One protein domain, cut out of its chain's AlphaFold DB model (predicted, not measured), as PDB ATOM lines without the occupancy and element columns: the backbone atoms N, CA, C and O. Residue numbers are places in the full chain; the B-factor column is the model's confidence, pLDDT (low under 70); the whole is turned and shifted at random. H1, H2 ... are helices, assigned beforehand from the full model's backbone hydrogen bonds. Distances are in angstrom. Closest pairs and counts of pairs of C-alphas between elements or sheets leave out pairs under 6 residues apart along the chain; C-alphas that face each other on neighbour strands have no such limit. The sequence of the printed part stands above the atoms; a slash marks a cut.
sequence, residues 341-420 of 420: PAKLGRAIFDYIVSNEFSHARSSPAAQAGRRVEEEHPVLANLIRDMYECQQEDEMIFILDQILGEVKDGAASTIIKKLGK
ATOM      1  N   PRO A 341      29.324  22.910  44.134       62.12
ATOM      2  CA  PRO A 341      29.374  23.747  42.940       62.12
ATOM      3  C   PRO A 341      29.272  25.247  43.300       62.12
ATOM      4  O   PRO A 341      29.871  26.070  42.622       62.12
ATOM      5  N   ALA A 342      28.674  25.592  44.452       62.34
ATOM      6  CA  ALA A 342      28.672  26.957  44.991       62.34
ATOM      7  C   ALA A 342      30.073  27.471  45.362       62.34
ATOM      8  O   ALA A 342      30.353  28.649  45.191       62.34
ATOM      9  N   LYS A 343      30.999  26.613  45.819       67.06
ATOM     10  CA  LYS A 343      32.406  27.008  46.014       67.06
ATOM     11  C   LYS A 343      33.093  27.313  44.688       67.06
ATOM     12  O   LYS A 343      33.912  28.220  44.645       67.06
ATOM     13  N   LEU A 344      32.767  26.577  43.624       68.69
ATOM     14  CA  LEU A 344      33.285  26.878  42.291       68.69
ATOM     15  C   LEU A 344      32.696  28.193  41.766       68.69
ATOM     16  O   LEU A 344      33.447  29.023  41.269       68.69
ATOM     17  N   GLY A 345      31.387  28.403  41.940       66.38
ATOM     18  CA  GLY A 345      30.721  29.676  41.653       66.38
ATOM     19  C   GLY A 345      31.377  30.839  42.398       66.38
ATOM     20  O   GLY A 345      31.744  31.829  41.774       66.38
ATOM     21  N   ARG A 346      31.650  30.670  43.699       68.38
ATOM     22  CA  ARG A 346      32.393  31.640  44.515       68.38
ATOM     23  C   ARG A 346      33.825  31.847  44.047       68.38
ATOM     24  O   ARG A 346      34.237  32.985  43.971       68.38
ATOM     25  N   ALA A 347      34.569  30.805  43.677       68.56
ATOM     26  CA  ALA A 347      35.936  30.958  43.176       68.56
ATOM     27  C   ALA A 347      35.984  31.699  41.828       68.56
ATOM     28  O   ALA A 347      36.866  32.525  41.603       68.56
ATOM     29  N   ILE A 348      35.025  31.429  40.936       68.62
ATOM     30  CA  ILE A 348      34.866  32.167  39.675       68.62
ATOM     31  C   ILE A 348      34.478  33.619  39.968       68.62
ATOM     32  O   ILE A 348      35.041  34.530  39.368       68.62
ATOM     33  N   PHE A 349      33.560  33.846  40.907       69.19
ATOM     34  CA  PHE A 349      33.176  35.185  41.336       69.19
ATOM     35  C   PHE A 349      34.344  35.933  41.977       69.19
ATOM     36  O   PHE A 349      34.612  37.053  41.582       69.19
ATOM     37  N   ASP A 350      35.089  35.322  42.893       70.31
ATOM     38  CA  ASP A 350      36.275  35.907  43.517       70.31
ATOM     39  C   ASP A 350      37.342  36.232  42.467       70.31
ATOM     40  O   ASP A 350      38.014  37.253  42.558       70.31
ATOM     41  N   TYR A 351      37.463  35.427  41.410       68.94
ATOM     42  CA  TYR A 351      38.321  35.764  40.277       68.94
ATOM     43  C   TYR A 351      37.813  36.976  39.472       68.94
ATOM     44  O   TYR A 351      38.616  37.756  38.961       68.94
ATOM     45  N   ILE A 352      36.495  37.152  39.342       68.44
ATOM     46  CA  ILE A 352      35.885  38.280  38.618       68.44
ATOM     47  C   ILE A 352      35.885  39.561  39.470       68.44
ATOM     48  O   ILE A 352      36.179  40.639  38.956       68.44
ATOM     49  N   VAL A 353      35.569  39.441  40.758       67.88
ATOM     50  CA  VAL A 353      35.253  40.535  41.687       67.88
ATOM     51  C   VAL A 353      36.394  40.797  42.660       67.88
ATOM     52  O   VAL A 353      36.842  41.932  42.786       67.88
ATOM     53  N   SER A 354      36.902  39.751  43.309       64.94
ATOM     54  CA  SER A 354      37.926  39.825  44.363       64.94
ATOM     55  C   SER A 354      39.357  39.787  43.823       64.94
ATOM     56  O   SER A 354      40.299  39.630  44.598       64.94
ATOM     57  N   ASN A 355      39.561  39.918  42.508       57.25
ATOM     58  CA  ASN A 355      40.900  39.953  41.940       57.25
ATOM     59  C   ASN A 355      41.626  41.155  42.549       57.25
ATOM     60  O   ASN A 355      41.356  42.287  42.164       57.25
ATOM     61  N   GLU A 356      42.542  40.941  43.490       51.75
ATOM     62  CA  GLU A 356      43.356  42.000  44.104       51.75
ATOM     63  C   GLU A 356      44.203  42.756  43.053       51.75
ATOM     64  O   GLU A 356      44.698  43.854  43.297       51.75
ATOM     65  N   PHE A 357      44.258  42.253  41.812       50.12
ATOM     66  CA  PHE A 357      44.705  42.992  40.626       50.12
ATOM     67  C   PHE A 357      43.768  44.122  40.161       50.12
ATOM     68  O   PHE A 357      44.154  44.910  39.303       50.12
ATOM     69  N   SER A 358      42.554  44.243  40.694       46.47
ATOM     70  CA  SER A 358      41.629  45.354  40.425       46.47
ATOM     71  C   SER A 358      42.002  46.631  41.192       46.47
ATOM     72  O   SER A 358      41.593  47.725  40.793       46.47
ATOM     73  N   HIS A 359      42.865  46.536  42.214       52.66
ATOM     74  CA  HIS A 359      43.485  47.718  42.820       52.66
ATOM     75  C   HIS A 359      44.546  48.363  41.923       52.66
ATOM     76  O   HIS A 359      44.759  49.577  42.012       52.66
ATOM     77  N   ALA A 360      45.120  47.622  40.969       56.00
ATOM     78  CA  ALA A 360      45.677  48.252  39.783       56.00
ATOM     79  C   ALA A 360      44.487  48.741  38.944       56.00
ATOM     80  O   ALA A 360      43.858  47.972  38.220       56.00
ATOM     81  N   ARG A 361      44.153  50.032  39.083       57.53
ATOM     82  CA  ARG A 361      42.970  50.730  38.528       57.53
ATOM     83  C   ARG A 361      42.685  50.523  37.021       57.53
ATOM     84  O   ARG A 361      41.685  51.042  36.524       57.53
ATOM     85  N   SER A 362      43.518  49.782  36.297       68.94
ATOM     86  CA  SER A 362      43.519  49.599  34.845       68.94
ATOM     87  C   SER A 362      43.433  48.144  34.361       68.94
ATOM     88  O   SER A 362      43.551  47.923  33.157       68.94
ATOM     89  N   SER A 363      43.212  47.148  35.229       73.38
ATOM     90  CA  SER A 363      42.987  45.773  34.756       73.38
ATOM     91  C   SER A 363      41.777  45.716  33.798       73.38
ATOM     92  O   SER A 363      40.690  46.174  34.173       73.38
ATOM     93  N   PRO A 364      41.914  45.138  32.585       77.12
ATOM     94  CA  PRO A 364      40.796  44.966  31.655       77.12
ATOM     95  C   PRO A 364      39.607  44.216  32.271       77.12
ATOM     96  O   PRO A 364      38.460  44.532  31.964       77.12
ATOM     97  N   ALA A 365      39.864  43.279  33.190       68.50
ATOM     98  CA  ALA A 365      38.816  42.545  33.899       68.50
ATOM     99  C   ALA A 365      38.021  43.452  34.852       68.50
ATOM    100  O   ALA A 365      36.796  43.391  34.880       68.50
ATOM    101  N   ALA A 366      38.695  44.360  35.565       70.44
ATOM    102  CA  ALA A 366      38.036  45.315  36.458       70.44
ATOM    103  C   ALA A 366      37.210  46.359  35.682       70.44
ATOM    104  O   ALA A 366      36.147  46.783  36.131       70.44
ATOM    105  N   GLN A 367      37.675  46.778  34.498       79.12
ATOM    106  CA  GLN A 367      36.876  47.628  33.609       79.12
ATOM    107  C   GLN A 367      35.657  46.888  33.048       79.12
ATOM    108  O   GLN A 367      34.579  47.472  33.005       79.12
ATOM    109  N   ALA A 368      35.806  45.617  32.663       79.00
ATOM    110  CA  ALA A 368      34.684  44.794  32.225       79.00
ATOM    111  C   ALA A 368      33.650  44.602  33.346       79.00
ATOM    112  O   ALA A 368      32.464  44.768  33.092       79.00
ATOM    113  N   GLY A 369      34.089  44.345  34.584       77.50
ATOM    114  CA  GLY A 369      33.202  44.241  35.747       77.50
ATOM    115  C   GLY A 369      32.369  45.506  35.973       77.50
ATOM    116  O   GLY A 369      31.151  45.420  36.079       77.50
ATOM    117  N   ARG A 370      33.001  46.689  35.928       81.06
ATOM    118  CA  ARG A 370      32.288  47.978  36.029       81.06
ATOM    119  C   ARG A 370      31.295  48.196  34.892       81.06
ATOM    120  O   ARG A 370      30.173  48.611  35.143       81.06
ATOM    121  N   ARG A 371      31.672  47.863  33.652       80.75
ATOM    122  CA  ARG A 371      30.744  47.943  32.513       80.75
ATOM    123  C   ARG A 371      29.558  47.004  32.672       80.75
ATOM    124  O   ARG A 371      28.456  47.392  32.328       80.75
ATOM    125  N   VAL A 372      29.755  45.797  33.204       81.50
ATOM    126  CA  VAL A 372      28.640  44.882  33.489       81.50
ATOM    127  C   VAL A 372      27.723  45.464  34.567       81.50
ATOM    128  O   VAL A 372      26.512  45.400  34.402       81.50
ATOM    129  N   GLU A 373      28.259  46.083  35.622       81.69
ATOM    130  CA  GLU A 373      27.437  46.772  36.631       81.69
ATOM    131  C   GLU A 373      26.664  47.975  36.069       81.69
ATOM    132  O   GLU A 373      25.503  48.168  36.428       81.69
ATOM    133  N   GLU A 374      27.278  48.763  35.182       86.31
ATOM    134  CA  GLU A 374      26.669  49.955  34.579       86.31
ATOM    135  C   GLU A 374      25.661  49.614  33.467       86.31
ATOM    136  O   GLU A 374      24.564  50.170  33.427       86.31
ATOM    137  N   GLU A 375      26.017  48.705  32.555       86.12
ATOM    138  CA  GLU A 375      25.218  48.357  31.372       86.12
ATOM    139  C   GLU A 375      24.183  47.257  31.662       86.12
ATOM    140  O   GLU A 375      23.142  47.203  31.003       86.12
ATOM    141  N   HIS A 376      24.444  46.388  32.646       86.75
ATOM    142  CA  HIS A 376      23.641  45.197  32.942       86.75
ATOM    143  C   HIS A 376      23.432  44.979  34.458       86.75
ATOM    144  O   HIS A 376      23.848  43.955  35.011       86.75
ATOM    145  N   PRO A 377      22.729  45.891  35.157       85.69
ATOM    146  CA  PRO A 377      22.568  45.830  36.613       85.69
ATOM    147  C   PRO A 377      21.853  44.559  37.108       85.69
ATOM    148  O   PRO A 377      22.154  44.072  38.197       85.69
ATOM    149  N   VAL A 378      20.937  43.987  36.312       88.06
ATOM    150  CA  VAL A 378      20.253  42.720  36.641       88.06
ATOM    151  C   VAL A 378      21.245  41.561  36.652       88.06
ATOM    152  O   VAL A 378      21.311  40.816  37.625       88.06
ATOM    153  N   LEU A 379      22.074  41.458  35.609       86.25
ATOM    154  CA  LEU A 379      23.129  40.455  35.526       86.25
ATOM    155  C   LEU A 379      24.120  40.600  36.688       86.25
ATOM    156  O   LEU A 379      24.489  39.603  37.300       86.25
ATOM    157  N   ALA A 380      24.508  41.828  37.039       85.25
ATOM    158  CA  ALA A 380      25.376  42.074  38.187       85.25
ATOM    159  C   ALA A 380      24.755  41.593  39.513       85.25
ATOM    160  O   ALA A 380      25.449  40.964  40.311       85.25
ATOM    161  N   ASN A 381      23.456  41.826  39.737       87.31
ATOM    162  CA  ASN A 381      22.749  41.320  40.918       87.31
ATOM    163  C   ASN A 381      22.700  39.789  40.939       87.31
ATOM    164  O   ASN A 381      23.076  39.202  41.945       87.31
ATOM    165  N   LEU A 382      22.364  39.141  39.819       88.50
ATOM    166  CA  LEU A 382      22.362  37.676  39.717       88.50
ATOM    167  C   LEU A 382      23.748  37.075  39.988       88.50
ATOM    168  O   LEU A 382      23.866  36.031  40.623       88.50
ATOM    169  N   ILE A 383      24.815  37.739  39.536       83.94
ATOM    170  CA  ILE A 383      26.188  37.306  39.814       83.94
ATOM    171  C   ILE A 383      26.498  37.421  41.323       83.94
ATOM    172  O   ILE A 383      27.157  36.531  41.861       83.94
ATOM    173  N   ARG A 384      25.988  38.445  42.033       83.75
ATOM    174  CA  ARG A 384      26.091  38.541  43.508       83.75
ATOM    175  C   ARG A 384      25.232  37.494  44.220       83.75
ATOM    176  O   ARG A 384      25.723  36.844  45.138       83.75
ATOM    177  N   ASP A 385      24.010  37.253  43.757       87.25
ATOM    178  CA  ASP A 385      23.139  36.212  44.310       87.25
ATOM    179  C   ASP A 385      23.795  34.831  44.163       87.25
ATOM    180  O   ASP A 385      23.784  34.022  45.090       87.25
ATOM    181  N   MET A 386      24.480  34.580  43.038       83.44
ATOM    182  CA  MET A 386      25.264  33.359  42.820       83.44
ATOM    183  C   MET A 386      26.393  33.194  43.853       83.44
ATOM    184  O   MET A 386      26.741  32.065  44.205       83.44
ATOM    185  N   TYR A 387      26.970  34.296  44.343       76.94
ATOM    186  CA  TYR A 387      28.001  34.274  45.382       76.94
ATOM    187  C   TYR A 387      27.424  33.900  46.750       76.94
ATOM    188  O   TYR A 387      27.995  33.075  47.473       76.94
ATOM    189  N   GLU A 388      26.284  34.479  47.114       79.31
ATOM    190  CA  GLU A 388      25.638  34.225  48.404       79.31
ATOM    191  C   GLU A 388      24.957  32.855  48.456       79.31
ATOM    192  O   GLU A 388      24.901  32.233  49.522       79.31
ATOM    193  N   CYS A 389      24.561  32.340  47.293       80.44
ATOM    194  CA  CYS A 389      23.888  31.067  47.126       80.44
ATOM    195  C   CYS A 389      24.669  29.898  47.756       80.44
ATOM    196  O   CYS A 389      25.852  29.658  47.486       80.44
ATOM    197  N   GLN A 390      23.988  29.152  48.628       74.38
ATOM    198  CA  GLN A 390      24.526  27.946  49.270       74.38
ATOM    199  C   GLN A 390      23.878  26.668  48.738       74.38
ATOM    200  O   GLN A 390      24.434  25.583  48.918       74.38
ATOM    201  N   GLN A 391      22.717  26.783  48.093       75.12
ATOM    202  CA  GLN A 391      21.923  25.652  47.630       75.12
ATOM    203  C   GLN A 391      22.174  25.397  46.143       75.12
ATOM    204  O   GLN A 391      22.294  26.320  45.347       75.12
ATOM    205  N   GLU A 392      22.280  24.130  45.746       70.25
ATOM    206  CA  GLU A 392      22.545  23.799  44.341       70.25
ATOM    207  C   GLU A 392      21.373  24.193  43.435       70.25
ATOM    208  O   GLU A 392      21.599  24.785  42.385       70.25
ATOM    209  N   ASP A 393      20.138  23.954  43.879       74.88
ATOM    210  CA  ASP A 393      18.927  24.270  43.111       74.88
ATOM    211  C   ASP A 393      18.779  25.776  42.861       74.88
ATOM    212  O   ASP A 393      18.448  26.210  41.759       74.88
ATOM    213  N   GLU A 394      19.092  26.584  43.873       82.88
ATOM    214  CA  GLU A 394      19.091  28.043  43.782       82.88
ATOM    215  C   GLU A 394      20.182  28.538  42.820       82.88
ATOM    216  O   GLU A 394      19.937  29.418  42.003       82.88
ATOM    217  N   MET A 395      21.368  27.927  42.825       82.62
ATOM    218  CA  MET A 395      22.425  28.281  41.877       82.62
ATOM    219  C   MET A 395      22.078  27.882  40.441       82.62
ATOM    220  O   MET A 395      22.392  28.628  39.519       82.62
ATOM    221  N   ILE A 396      21.432  26.730  40.234       80.19
ATOM    222  CA  ILE A 396      20.933  26.333  38.910       80.19
ATOM    223  C   ILE A 396      19.918  27.366  38.415       80.19
ATOM    224  O   ILE A 396      20.012  27.803  37.270       80.19
ATOM    225  N   PHE A 397      18.997  27.797  39.280       87.12
ATOM    226  CA  PHE A 397      18.022  28.836  38.958       87.12
ATOM    227  C   PHE A 397      18.696  30.166  38.584       87.12
ATOM    228  O   PHE A 397      18.380  30.743  37.545       87.12
ATOM    229  N   ILE A 398      19.681  30.609  39.369       86.69
ATOM    230  CA  ILE A 398      20.439  31.835  39.091       86.69
ATOM    231  C   ILE A 398      21.208  31.718  37.764       86.69
ATOM    232  O   ILE A 398      21.209  32.654  36.968       86.69
ATOM    233  N   LEU A 399      21.827  30.569  37.475       85.50
ATOM    234  CA  LEU A 399      22.525  30.333  36.205       85.50
ATOM    235  C   LEU A 399      21.576  30.353  34.999       85.50
ATOM    236  O   LEU A 399      21.957  30.859  33.943       85.50
ATOM    237  N   ASP A 400      20.360  29.826  35.143       87.69
ATOM    238  CA  ASP A 400      19.344  29.866  34.086       87.69
ATOM    239  C   ASP A 400      18.869  31.303  33.827       87.69
ATOM    240  O   ASP A 400      18.780  31.733  32.675       87.69
ATOM    241  N   GLN A 401      18.688  32.097  34.888       91.31
ATOM    242  CA  GLN A 401      18.392  33.528  34.769       91.31
ATOM    243  C   GLN A 401      19.531  34.301  34.096       91.31
ATOM    244  O   GLN A 401      19.279  35.071  33.172       91.31
ATOM    245  N   ILE A 402      20.786  34.051  34.485       88.06
ATOM    246  CA  ILE A 402      21.965  34.646  33.835       88.06
ATOM    247  C   ILE A 402      21.982  34.302  32.343       88.06
ATOM    248  O   ILE A 402      22.232  35.166  31.502       88.06
ATOM    249  N   LEU A 403      21.705  33.043  31.993       87.31
ATOM    250  CA  LEU A 403      21.657  32.608  30.601       87.31
ATOM    251  C   LEU A 403      20.534  33.305  29.818       87.31
ATOM    252  O   LEU A 403      20.737  33.633  28.646       87.31
ATOM    253  N   GLY A 404      19.376  33.524  30.447       91.12
ATOM    254  CA  GLY A 404      18.271  34.308  29.895       91.12
ATOM    255  C   GLY A 404      18.689  35.747  29.592       91.12
ATOM    256  O   GLY A 404      18.655  36.162  28.435       91.12
ATOM    257  N   GLU A 405      19.210  36.457  30.594       87.94
ATOM    258  CA  GLU A 405      19.666  37.850  30.472       87.94
ATOM    259  C   GLU A 405      20.734  38.030  29.380       87.94
ATOM    260  O   GLU A 405      20.685  38.968  28.582       87.94
ATOM    261  N   VAL A 406      21.694  37.101  29.282       87.06
ATOM    262  CA  VAL A 406      22.739  37.151  28.245       87.06
ATOM    263  C   VAL A 406      22.150  36.973  26.842       87.06
ATOM    264  O   VAL A 406      22.567  37.663  25.905       87.06
ATOM    265  N   LYS A 407      21.179  36.068  26.670       86.62
ATOM    266  CA  LYS A 407      20.501  35.864  25.379       86.62
ATOM    267  C   LYS A 407      19.680  37.090  24.982       86.62
ATOM    268  O   LYS A 407      19.757  37.513  23.827       86.62
ATOM    269  N   ASP A 408      18.971  37.686  25.933       85.38
ATOM    270  CA  ASP A 408      18.154  38.877  25.704       85.38
ATOM    271  C   ASP A 408      19.027  40.100  25.370       85.38
ATOM    272  O   ASP A 408      18.741  40.851  24.430       85.38
ATOM    273  N   GLY A 409      20.170  40.252  26.048       82.12
ATOM    274  CA  GLY A 409      21.171  41.277  25.742       82.12
ATOM    275  C   GLY A 409      21.796  41.127  24.347       82.12
ATOM    276  O   GLY A 409      21.955  42.117  23.620       82.12
ATOM    277  N   ALA A 410      22.100  39.894  23.927       74.75
ATOM    278  CA  ALA A 410      22.611  39.602  22.584       74.75
ATOM    279  C   ALA A 410      21.574  39.913  21.490       74.75
ATOM    280  O   ALA A 410      21.904  40.499  20.456       74.75
ATOM    281  N   ALA A 411      20.300  39.586  21.729       69.56
ATOM    282  CA  ALA A 411      19.212  39.938  20.821       69.56
ATOM    283  C   ALA A 411      19.053  41.465  20.695       69.56
ATOM    284  O   ALA A 411      18.935  41.994  19.586       69.56
ATOM    285  N   SER A 412      19.147  42.192  21.812       73.12
ATOM    286  CA  SER A 412      19.064  43.658  21.846       73.12
ATOM    287  C   SER A 412      20.166  44.338  21.021       73.12
ATOM    288  O   SER A 412      19.914  45.308  20.299       73.12
ATOM    289  N   THR A 413      21.395  43.813  21.050       74.81
ATOM    290  CA  THR A 413      22.511  44.362  20.259       74.81
ATOM    291  C   THR A 413      22.361  44.115  18.759       74.81
ATOM    292  O   THR A 413      22.737  44.982  17.966       74.81
ATOM    293  N   ILE A 414      21.787  42.978  18.352       67.75
ATOM    294  CA  ILE A 414      21.491  42.685  16.941       67.75
ATOM    295  C   ILE A 414      20.407  43.633  16.411       67.75
ATOM    296  O   ILE A 414      20.583  44.228  15.347       67.75
ATOM    297  N   ILE A 415      19.334  43.854  17.176       65.06
ATOM    298  CA  ILE A 415      18.240  44.764  16.794       65.06
ATOM    299  C   ILE A 415      18.754  46.203  16.626       65.06
ATOM    300  O   ILE A 415      18.447  46.857  15.632       65.06
ATOM    301  N   LYS A 416      19.619  46.678  17.534       75.00
ATOM    302  CA  LYS A 416      20.246  48.009  17.427       75.00
ATOM    303  C   LYS A 416      21.117  48.181  16.174       75.00
ATOM    304  O   LYS A 416      21.287  49.311  15.724       75.00
ATOM    305  N   LYS A 417      21.683  47.099  15.622       76.00
ATOM    306  CA  LYS A 417      22.471  47.136  14.375       76.00
ATOM    307  C   LYS A 417      21.611  47.114  13.114       76.00
ATOM    308  O   LYS A 417      22.066  47.622  12.104       76.00
ATOM    309  N   LEU A 418      20.410  46.537  13.171       70.62
ATOM    310  CA  LEU A 418      19.479  46.489  12.036       70.62
ATOM    311  C   LEU A 418      18.668  47.783  11.863       70.62
ATOM    312  O   LEU A 418      18.106  48.007  10.800       70.62
ATOM    313  N   GLY A 419      18.585  48.617  12.904       69.50
ATOM    314  CA  GLY A 419      17.890  49.910  12.868       69.50
ATOM    315  C   GLY A 419      18.758  51.112  12.469       69.50
ATOM    316  O   GLY A 419      18.284  52.240  12.577       69.50
ATOM    317  N   LYS A 420      20.017  50.890  12.077       58.91
ATOM    318  CA  LYS A 420      20.915  51.894  11.486       58.91
ATOM    319  C   LYS A 420      21.154  51.536  10.032       58.91
ATOM    320  O   LYS A 420      21.262  52.486   9.231       58.91
TER     321      LYS A 420
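AT A GLANCE: This is residues 341 to 420 of the 420 residues of the protein "CAMK/CAMK1 protein kinase" of Pythium insidiosum (UniProt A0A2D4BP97). A helical hairpin of one short and one long helix, H3 and H4 side by side, makes one side of a flat model, and the shorter H1 and H2 complete a triangle with H3. H1 packs on the later part of H3, H2 meets the beginning of H3 at a corner, and the far end of H4 with the two residues after it, residues 410 to 420, sticks out free. The printed part has 80 residues with four named helices, H1, H2, H3 and H4 in that order, and no named strand; the class is all helix. The whole is only just loose, close to compact, with a radius of gyration of the C-alphas of 14.4 A and spans of 43 by 36 by 15 A.

IN THESE COORDINATES: Find C-alpha 341 at (29.374, 23.747, 42.940); from there H1, residues 341 to 352, runs 16.5 A to C-alpha 352. After residues 353 to 363 you reach H2, residues 364 to 375, 15.9 A long. His 376 is the one residue before H3, residues 377 to 388, which runs 16.8 A to C-alpha 388 at (25.638, 34.225, 48.404). H4, residues 392 to 418, is the longest helix, 39.6 A from C-alpha 392 at (22.545, 23.799, 44.341) to C-alpha 418 at (19.479, 46.489, 12.036).

HOW THE PARTS SIT: Begin with the hairpin of H3 and H4, which touch at a shallow tilt of 18 degrees, opposite ways. Their closest C-alphas are those of Met 386 and Met 395, 5.9 A apart, and H4 touches H3 with residues 395 to 405 alone. H1 touches H3 at a steep tilt of 52 degrees, opposite ways; the closest C-alphas, Arg 346 and Tyr 387, are 5.2 A apart, and H3 uses residues 383 to 387 alone. H2 and H3 touch only at the corner by their link, closest at the C-alphas of Glu 373 and Ala 380, 5.4 A apart. H1 and H2 only just touch, with 3 pairs of C-alphas within 8 A, the closest Ile 352 and Ala 365 at 7.0 A, and are about perpendicular at 76 degrees. H1 and H4 touch only at their ends, and only just, with 3 such pairs; the C-alphas of Ala 342 and Glu 392 are closest, 6.9 A apart. H2 and H4 are apart. In H1, H2, H3 and H4 every O i to N i+4 pair is within hydrogen-bond range.

THE WHOLE: Look to Gln 390 and Lys 420 for the two C-alphas farthest apart, 44.9 A. The printed part has no cut, and Lys 420 is the chain's last residue. The link from H1 to H2 is long, with 11 residues; those from H2 to H3 and from H3 to H4 are tight. The mean pLDDT of the printed part is 75.5, and 27 residues are under 70, among them residues 341 to 349 and 351 to 362.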